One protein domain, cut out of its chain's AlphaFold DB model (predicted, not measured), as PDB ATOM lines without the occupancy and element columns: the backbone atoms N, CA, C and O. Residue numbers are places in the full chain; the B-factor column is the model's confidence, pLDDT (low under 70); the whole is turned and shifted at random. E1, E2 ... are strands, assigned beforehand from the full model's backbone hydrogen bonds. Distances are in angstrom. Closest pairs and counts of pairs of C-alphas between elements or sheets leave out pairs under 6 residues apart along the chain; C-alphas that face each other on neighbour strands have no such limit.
ATOM      1  N   THR A  60     183.558 236.180 149.536       85.06
ATOM      2  CA  THR A  60     182.809 234.918 149.483       85.06
ATOM      3  C   THR A  60     181.815 234.971 148.342       85.06
ATOM      4  O   THR A  60     181.167 235.992 148.126       85.06
ATOM      5  N   VAL A  61     181.673 233.859 147.635       80.81
ATOM      6  CA  VAL A  61     180.714 233.734 146.548       80.81
ATOM      7  C   VAL A  61     180.000 232.389 146.603       80.81
ATOM      8  O   VAL A  61     180.624 231.346 146.810       80.81
ATOM      9  N   GLU A  62     178.679 232.437 146.445       81.56
ATOM     10  CA  GLU A  62     177.820 231.262 146.329       81.56
ATOM     11  C   GLU A  62     177.584 230.962 144.848       81.56
ATOM     12  O   GLU A  62     177.144 231.819 144.082       81.56
ATOM     13  N   LEU A  63     177.864 229.726 144.467       74.69
ATOM     14  CA  LEU A  63     177.554 229.148 143.174       74.69
ATOM     15  C   LEU A  63     176.439 228.134 143.295       74.69
ATOM     16  O   LEU A  63     176.314 227.462 144.316       74.69
ATOM     17  N   THR A  64     175.693 227.958 142.213       69.12
ATOM     18  CA  THR A  64     174.771 226.834 142.060       69.12
ATOM     19  C   THR A  64     175.262 225.984 140.907       69.12
ATOM     20  O   THR A  64     175.277 226.464 139.780       69.12
ATOM     21  N   GLY A  65     175.655 224.752 141.218       63.81
ATOM     22  CA  GLY A  65     176.127 223.799 140.237       63.81
ATOM     23  C   GLY A  65     175.028 223.363 139.270       63.81
ATOM     24  O   GLY A  65     173.836 223.488 139.559       63.81
ATOM     25  N   ILE A  66     175.419 222.774 138.142       59.06
ATOM     26  CA  ILE A  66     174.490 222.206 137.142       59.06
ATOM     27  C   ILE A  66     173.579 221.116 137.732       59.06
ATOM     28  O   ILE A  66     172.443 220.945 137.298       59.06
ATOM     29  N   ASP A  67     174.060 220.386 138.738       61.94
ATOM     30  CA  ASP A  67     173.288 219.398 139.501       61.94
ATOM     31  C   ASP A  67     172.333 220.035 140.535       61.94
ATOM     32  O   ASP A  67     171.655 219.324 141.274       61.94
ATOM     33  N   GLY A  68     172.273 221.369 140.588       64.56
ATOM     34  CA  GLY A  68     171.490 222.153 141.538       64.56
ATOM     35  C   GLY A  68     172.155 222.318 142.907       64.56
ATOM     36  O   GLY A  68     171.606 223.011 143.766       64.56
ATOM     37  N   ASN A  69     173.326 221.715 143.136       68.00
ATOM     38  CA  ASN A  69     173.999 221.794 144.426       68.00
ATOM     39  C   ASN A  69     174.690 223.141 144.608       68.00
ATOM     40  O   ASN A  69     175.417 223.622 143.741       68.00
ATOM     41  N   LYS A  70     174.514 223.739 145.784       70.94
ATOM     42  CA  LYS A  70     175.174 224.999 146.118       70.94
ATOM     43  C   LYS A  70     176.618 224.785 146.561       70.94
ATOM     44  O   LYS A  70     176.931 223.850 147.298       70.94
ATOM     45  N   MET A  71     177.490 225.699 146.159       76.06
ATOM     46  CA  MET A  71     178.904 225.719 146.505       76.06
ATOM     47  C   MET A  71     179.294 227.105 147.006       76.06
ATOM     48  O   MET A  71     179.116 228.091 146.309       76.06
ATOM     49  N   ASN A  72     179.898 227.167 148.191       81.38
ATOM     50  CA  ASN A  72     180.444 228.404 148.737       81.38
ATOM     51  C   ASN A  72     181.965 228.412 148.597       81.38
ATOM     52  O   ASN A  72     182.642 227.514 149.114       81.38
ATOM     53  N   LEU A  73     182.482 229.430 147.912       84.62
ATOM     54  CA  LEU A  73     183.907 229.651 147.708       84.62
ATOM     55  C   LEU A  73     184.357 230.922 148.420       84.62
ATOM     56  O   LEU A  73     183.673 231.940 148.364       84.62
ATOM     57  N   LYS A  74     185.536 230.875 149.040       88.38
ATOM     58  CA  LYS A  74     186.264 232.067 149.485       88.38
ATOM     59  C   LYS A  74     187.410 232.378 148.543       88.38
ATOM     60  O   LYS A  74     188.111 231.463 148.122       88.38
ATOM     61  N   TYR A  75     187.620 233.647 148.233       88.69
ATOM     62  CA  TYR A  75     188.698 234.095 147.354       88.69
ATOM     63  C   TYR A  75     189.118 235.530 147.691       88.69
ATOM     64  O   TYR A  75     188.591 236.138 148.618       88.69
ATOM     65  N   THR A  76     190.089 236.064 146.958       88.00
ATOM     66  CA  THR A  76     190.427 237.493 146.969       88.00
ATOM     67  C   THR A  76     190.796 237.931 145.556       88.00
ATOM     68  O   THR A  76     191.364 237.150 144.786       88.00
ATOM     69  N   THR A  77     190.458 239.168 145.197       86.88
ATOM     70  CA  THR A  77     190.844 239.788 143.919       86.88
ATOM     71  C   THR A  77     192.259 240.374 143.919       86.88
ATOM     72  O   THR A  77     192.711 240.878 142.884       86.88
ATOM     73  N   GLU A  78     192.986 240.277 145.039       90.56
ATOM     74  CA  GLU A  78     194.387 240.682 145.125       90.56
ATOM     75  C   GLU A  78     195.257 240.011 144.052       90.56
ATOM     76  O   GLU A  78     195.092 238.837 143.703       90.56
ATOM     77  N   PHE A  79     196.244 240.753 143.541       84.44
ATOM     78  CA  PHE A  79     197.140 240.267 142.489       84.44
ATOM     79  C   PHE A  79     197.908 239.002 142.901       84.44
ATOM     80  O   PHE A  79     198.151 238.138 142.064       84.44
ATOM     81  N   SER A  80     198.230 238.858 144.189       84.44
ATOM     82  CA  SER A  80     198.875 237.672 144.766       84.44
ATOM     83  C   SER A  80     198.075 236.383 144.524       84.44
ATOM     84  O   SER A  80     198.667 235.327 144.301       84.44
ATOM     85  N   ALA A  81     196.741 236.471 144.520       86.44
ATOM     86  CA  ALA A  81     195.829 235.354 144.295       86.44
ATOM     87  C   ALA A  81     195.489 235.132 142.818       86.44
ATOM     88  O   ALA A  81     194.918 234.093 142.482       86.44
ATOM     89  N   LYS A  82     195.841 236.057 141.919       90.38
ATOM     90  CA  LYS A  82     195.632 235.881 140.480       90.38
ATOM     91  C   LYS A  82     196.605 234.829 139.943       90.38
ATOM     92  O   LYS A  82     197.817 235.016 139.948       90.38
ATOM     93  N   ILE A  83     196.059 233.728 139.437       89.50
ATOM     94  CA  ILE A  83     196.827 232.623 138.843       89.50
ATOM     95  C   ILE A  83     196.800 232.641 137.313       89.50
ATOM     96  O   ILE A  83     197.577 231.934 136.677       89.50
ATOM     97  N   GLY A  84     195.928 233.451 136.709       88.69
ATOM     98  CA  GLY A  84     195.866 233.609 135.263       88.69
ATOM     99  C   GLY A  84     195.004 234.786 134.826       88.69
ATOM    100  O   GLY A  84     194.167 235.292 135.577       88.69
ATOM    101  N   ALA A  85     195.208 235.219 133.589       87.75
ATOM    102  CA  ALA A  85     194.382 236.215 132.926       87.75
ATOM    103  C   ALA A  85     194.279 235.882 131.435       87.75
ATOM    104  O   ALA A  85     195.216 235.358 130.839       87.75
ATOM    105  N   GLY A  86     193.135 236.200 130.848       83.75
ATOM    106  CA  GLY A  86     192.885 236.134 129.416       83.75
ATOM    107  C   GLY A  86     192.089 237.355 128.972       83.75
ATOM    108  O   GLY A  86     191.641 238.144 129.804       83.75
ATOM    109  N   ALA A  87     191.874 237.490 127.663       83.50
ATOM    110  CA  ALA A  87     191.184 238.643 127.077       83.50
ATOM    111  C   ALA A  87     189.795 238.918 127.689       83.50
ATOM    112  O   ALA A  87     189.351 240.062 127.717       83.50
ATOM    113  N   TYR A  88     189.127 237.880 128.205       81.81
ATOM    114  CA  TYR A  88     187.746 237.963 128.692       81.81
ATOM    115  C   TYR A  88     187.558 237.471 130.127       81.81
ATOM    116  O   TYR A  88     186.424 237.382 130.592       81.81
ATOM    117  N   SER A  89     188.633 237.119 130.834       83.88
ATOM    118  CA  SER A  89     188.511 236.533 132.168       83.88
ATOM    119  C   SER A  89     189.771 236.677 133.001       83.88
ATOM    120  O   SER A  89     190.881 236.646 132.475       83.88
ATOM    121  N   ASN A  90     189.598 236.693 134.313       84.88
ATOM    122  CA  ASN A  90     190.671 236.540 135.284       84.88
ATOM    123  C   ASN A  90     190.476 235.238 136.056       84.88
ATOM    124  O   ASN A  90     189.345 234.847 136.325       84.88
ATOM    125  N   VAL A  91     191.568 234.570 136.414       86.25
ATOM    126  CA  VAL A  91     191.541 233.336 137.201       86.25
ATOM    127  C   VAL A  91     192.230 233.594 138.531       86.25
ATOM    128  O   VAL A  91     193.391 234.007 138.557       86.25
ATOM    129  N   TYR A  92     191.524 233.329 139.622       87.69
ATOM    130  CA  TYR A  92     192.001 233.517 140.987       87.69
ATOM    131  C   TYR A  92     192.089 232.189 141.729       87.69
ATOM    132  O   TYR A  92     191.401 231.224 141.395       87.69
ATOM    133  N   HIS A  93     192.935 232.145 142.747       88.81
ATOM    134  CA  HIS A  93     192.913 231.098 143.749       88.81
ATOM    135  C   HIS A  93     191.683 231.276 144.646       88.81
ATOM    136  O   HIS A  93     191.408 232.372 145.133       88.81
ATOM    137  N   ALA A  94     190.980 230.186 144.922       88.38
ATOM    138  CA  ALA A  94     189.849 230.148 145.828       88.38
ATOM    139  C   ALA A  94     189.872 228.891 146.708       88.38
ATOM    140  O   ALA A  94     190.680 227.976 146.526       88.38
ATOM    141  N   TYR A  95     188.983 228.868 147.689       86.38
ATOM    142  CA  TYR A  95     188.860 227.831 148.697       86.38
ATOM    143  C   TYR A  95     187.417 227.355 148.807       86.38
ATOM    144  O   TYR A  95     186.520 228.178 148.985       86.38
ATOM    145  N   TRP A  96     187.193 226.041 148.746       85.38
ATOM    146  CA  TRP A  96     185.858 225.452 148.848       85.38
ATOM    147  C   TRP A  96     185.590 224.853 150.234       85.38
ATOM    148  O   TRP A  96     186.269 223.931 150.677       85.38
ATOM    149  N   PHE A  97     184.532 225.327 150.899       73.12
ATOM    150  CA  PHE A  97     184.135 224.862 152.237       73.12
ATOM    151  C   PHE A  97     183.519 223.456 152.291       73.12
ATOM    152  O   PHE A  97     183.523 222.837 153.350       73.12
ATOM    153  N   GLY A  98     182.955 222.956 151.188       64.94
ATOM    154  CA  GLY A  98     182.077 221.775 151.203       64.94
ATOM    155  C   GLY A  98     182.778 220.420 151.080       64.94
ATOM    156  O   GLY A  98     182.183 219.398 151.410       64.94
ATOM    157  N   LYS A  99     184.030 220.381 150.614       58.50
ATOM    158  CA  LYS A  99     184.810 219.145 150.463       58.50
ATOM    159  C   LYS A  99     186.228 219.363 150.964       58.50
ATOM    160  O   LYS A  99     187.000 220.019 150.278       58.50
ATOM    161  N   ASN A 100     186.552 218.802 152.134       57.41
ATOM    162  CA  ASN A 100     187.918 218.561 152.624       57.41
ATOM    163  C   ASN A 100     188.959 219.636 152.260       57.41
ATOM    164  O   ASN A 100     190.068 219.300 151.845       57.41
ATOM    165  N   THR A 101     188.578 220.909 152.412       61.84
ATOM    166  CA  THR A 101     189.476 222.065 152.332       61.84
ATOM    167  C   THR A 101     190.289 222.167 151.028       61.84
ATOM    168  O   THR A 101     191.441 222.605 151.030       61.84
ATOM    169  N   ASP A 102     189.709 221.770 149.888       72.50
ATOM    170  CA  ASP A 102     190.445 221.761 148.621       72.50
ATOM    171  C   ASP A 102     190.628 223.171 148.024       72.50
ATOM    172  O   ASP A 102     189.747 224.037 148.058       72.50
ATOM    173  N   CYS A 103     191.824 223.389 147.471       81.50
ATOM    174  CA  CYS A 103     192.189 224.589 146.731       81.50
ATOM    175  C   CYS A 103     191.636 224.523 145.323       81.50
ATOM    176  O   CYS A 103     191.737 223.494 144.650       81.50
ATOM    177  N   VAL A 104     191.083 225.644 144.883       84.25
ATOM    178  CA  VAL A 104     190.353 225.698 143.637       84.25
ATOM    179  C   VAL A 104     190.726 226.916 142.816       84.25
ATOM    180  O   VAL A 104     191.232 227.904 143.341       84.25
ATOM    181  N   ALA A 105     190.493 226.839 141.512       86.75
ATOM    182  CA  ALA A 105     190.541 228.010 140.656       86.75
ATOM    183  C   ALA A 105     189.162 228.686 140.651       86.75
ATOM    184  O   ALA A 105     188.141 228.066 140.937       86.75
ATOM    185  N   LEU A 106     189.147 229.977 140.360       84.94
ATOM    186  CA  LEU A 106     187.947 230.787 140.248       84.94
ATOM    187  C   LEU A 106     188.090 231.666 139.012       84.94
ATOM    188  O   LEU A 106     188.811 232.663 139.039       84.94
ATOM    189  N   LYS A 107     187.446 231.282 137.910       86.25
ATOM    190  CA  LYS A 107     187.478 232.056 136.666       86.25
ATOM    191  C   LYS A 107     186.329 233.065 136.643       86.25
ATOM    192  O   LYS A 107     185.177 232.677 136.510       86.25
ATOM    193  N   ILE A 108     186.650 234.349 136.758       81.81
ATOM    194  CA  ILE A 108     185.707 235.470 136.689       81.81
ATOM    195  C   ILE A 108     185.737 236.046 135.272       81.81
ATOM    196  O   ILE A 108     186.784 236.520 134.825       81.81
ATOM    197  N   TYR A 109     184.605 236.020 134.568       78.50
ATOM    198  CA  TYR A 109     184.477 236.606 133.232       78.50
ATOM    199  C   TYR A 109     184.168 238.102 133.309       78.50
ATOM    200  O   TYR A 109     183.433 238.552 134.182       78.50
ATOM    201  N   ILE A 110     184.734 238.864 132.374       74.75
ATOM    202  CA  ILE A 110     184.535 240.314 132.258       74.75
ATOM    203  C   ILE A 110     183.303 240.618 131.380       74.75
ATOM    204  O   ILE A 110     182.700 241.673 131.532       74.75
ATOM    205  N   ASN A 111     182.904 239.679 130.506       67.62
ATOM    206  CA  ASN A 111     181.825 239.821 129.515       67.62
ATOM    207  C   ASN A 111     180.955 238.547 129.396       67.62
ATOM    208  O   ASN A 111     181.279 237.494 129.942       67.62
ATOM    209  N   GLU A 112     179.886 238.627 128.595       60.81
ATOM    210  CA  GLU A 112     178.830 237.609 128.390       60.81
ATOM    211  C   GLU A 112     179.267 236.328 127.644       60.81
ATOM    212  O   GLU A 112     178.464 235.415 127.440       60.81
TER     213      GLU A 112
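AT A GLANCE: This is residues 60 to 112 of the 140 residues of the protein "Hypothetical protein" of Meloidogyne enterolobii (UniProt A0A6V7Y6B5). The domain is one strongly twisted sheet in the shape of a V, with the hairpin E1 and E2 in one arm and the hairpin E3 and E4, with E5 beside E4, in the other. The long strand E4 joins the arms: it bends by 61 degrees at residue 93, its earlier part pairing with E3, its last residues with E2, and E5 running beside most of it. The printed part has 53 residues with five named strands, in the order E1 E2 E3 E4 E5, and no named helix, so the class is all strand. The sheet is branched and its neighbour pairs are antiparallel. The whole is only just compact, close to loose, with a radius of gyration of the C-alphas of 11.7 A, and is flat, spanning 30 by 26 by 14 A.

HOW THE PARTS SIT: E1, residues 60 to 64, and E2, residues 70 to 75, form an antiparallel hairpin at 152 degrees between directions, with N 61 and O 73 2.9 A apart, within hydrogen-bond range. On the other side of E2, beside its residues 73 to 75, is E4, residues 89 to 96, also antiparallel, with N 95 and O 74 at 2.8 A. E3, residues 82 to 86, is apart from E2 but forms a hairpin with E4, antiparallel at 148 degrees, with N 91 and O 84 at 2.8 A. E2 and E3 lie on one side of E4, and E5, residues 103 to 109, on the other side. E3, E4 and E5 are a meander, each strand the antiparallel neighbour of the one before; E4 and E5 are a hairpin at 147 degrees, with N 92 and O 106 at 2.9 A. The pairing is staggered: E4 pairs with E3 over residues 89 to 92, with E5 over 89 to 95 and with E2 over 94 to 96. E1, E3 and E5 are edge strands, and E1 is apart from E3, E4 and E5.

IN THESE COORDINATES: E1 begins at C-alpha 60, (182.809, 234.918, 149.483), and measures 13.6 A from first to last C-alpha; E2 measures 16.3 A and E3 11.4 A. E4, the longest strand with 8 residues, measures 20.2 A, from C-alpha 89 at (188.511, 236.533, 132.168) to C-alpha 96. E5 measures 19.6 A and ends at C-alpha 109, (184.477, 236.606, 133.232).

THE WHOLE: The C-alphas of Ala 87 and Asn 100, the two farthest apart, are 32.7 A apart. The printed part has no cut. The links E1 to E2 and E3 to E4 are tight, E2 to E3 and E4 to E5 are short, and no link is long. The mean pLDDT of the printed part is 79.1; residues 64 to 69, 98 to 101 and 111 to 112 are under 70.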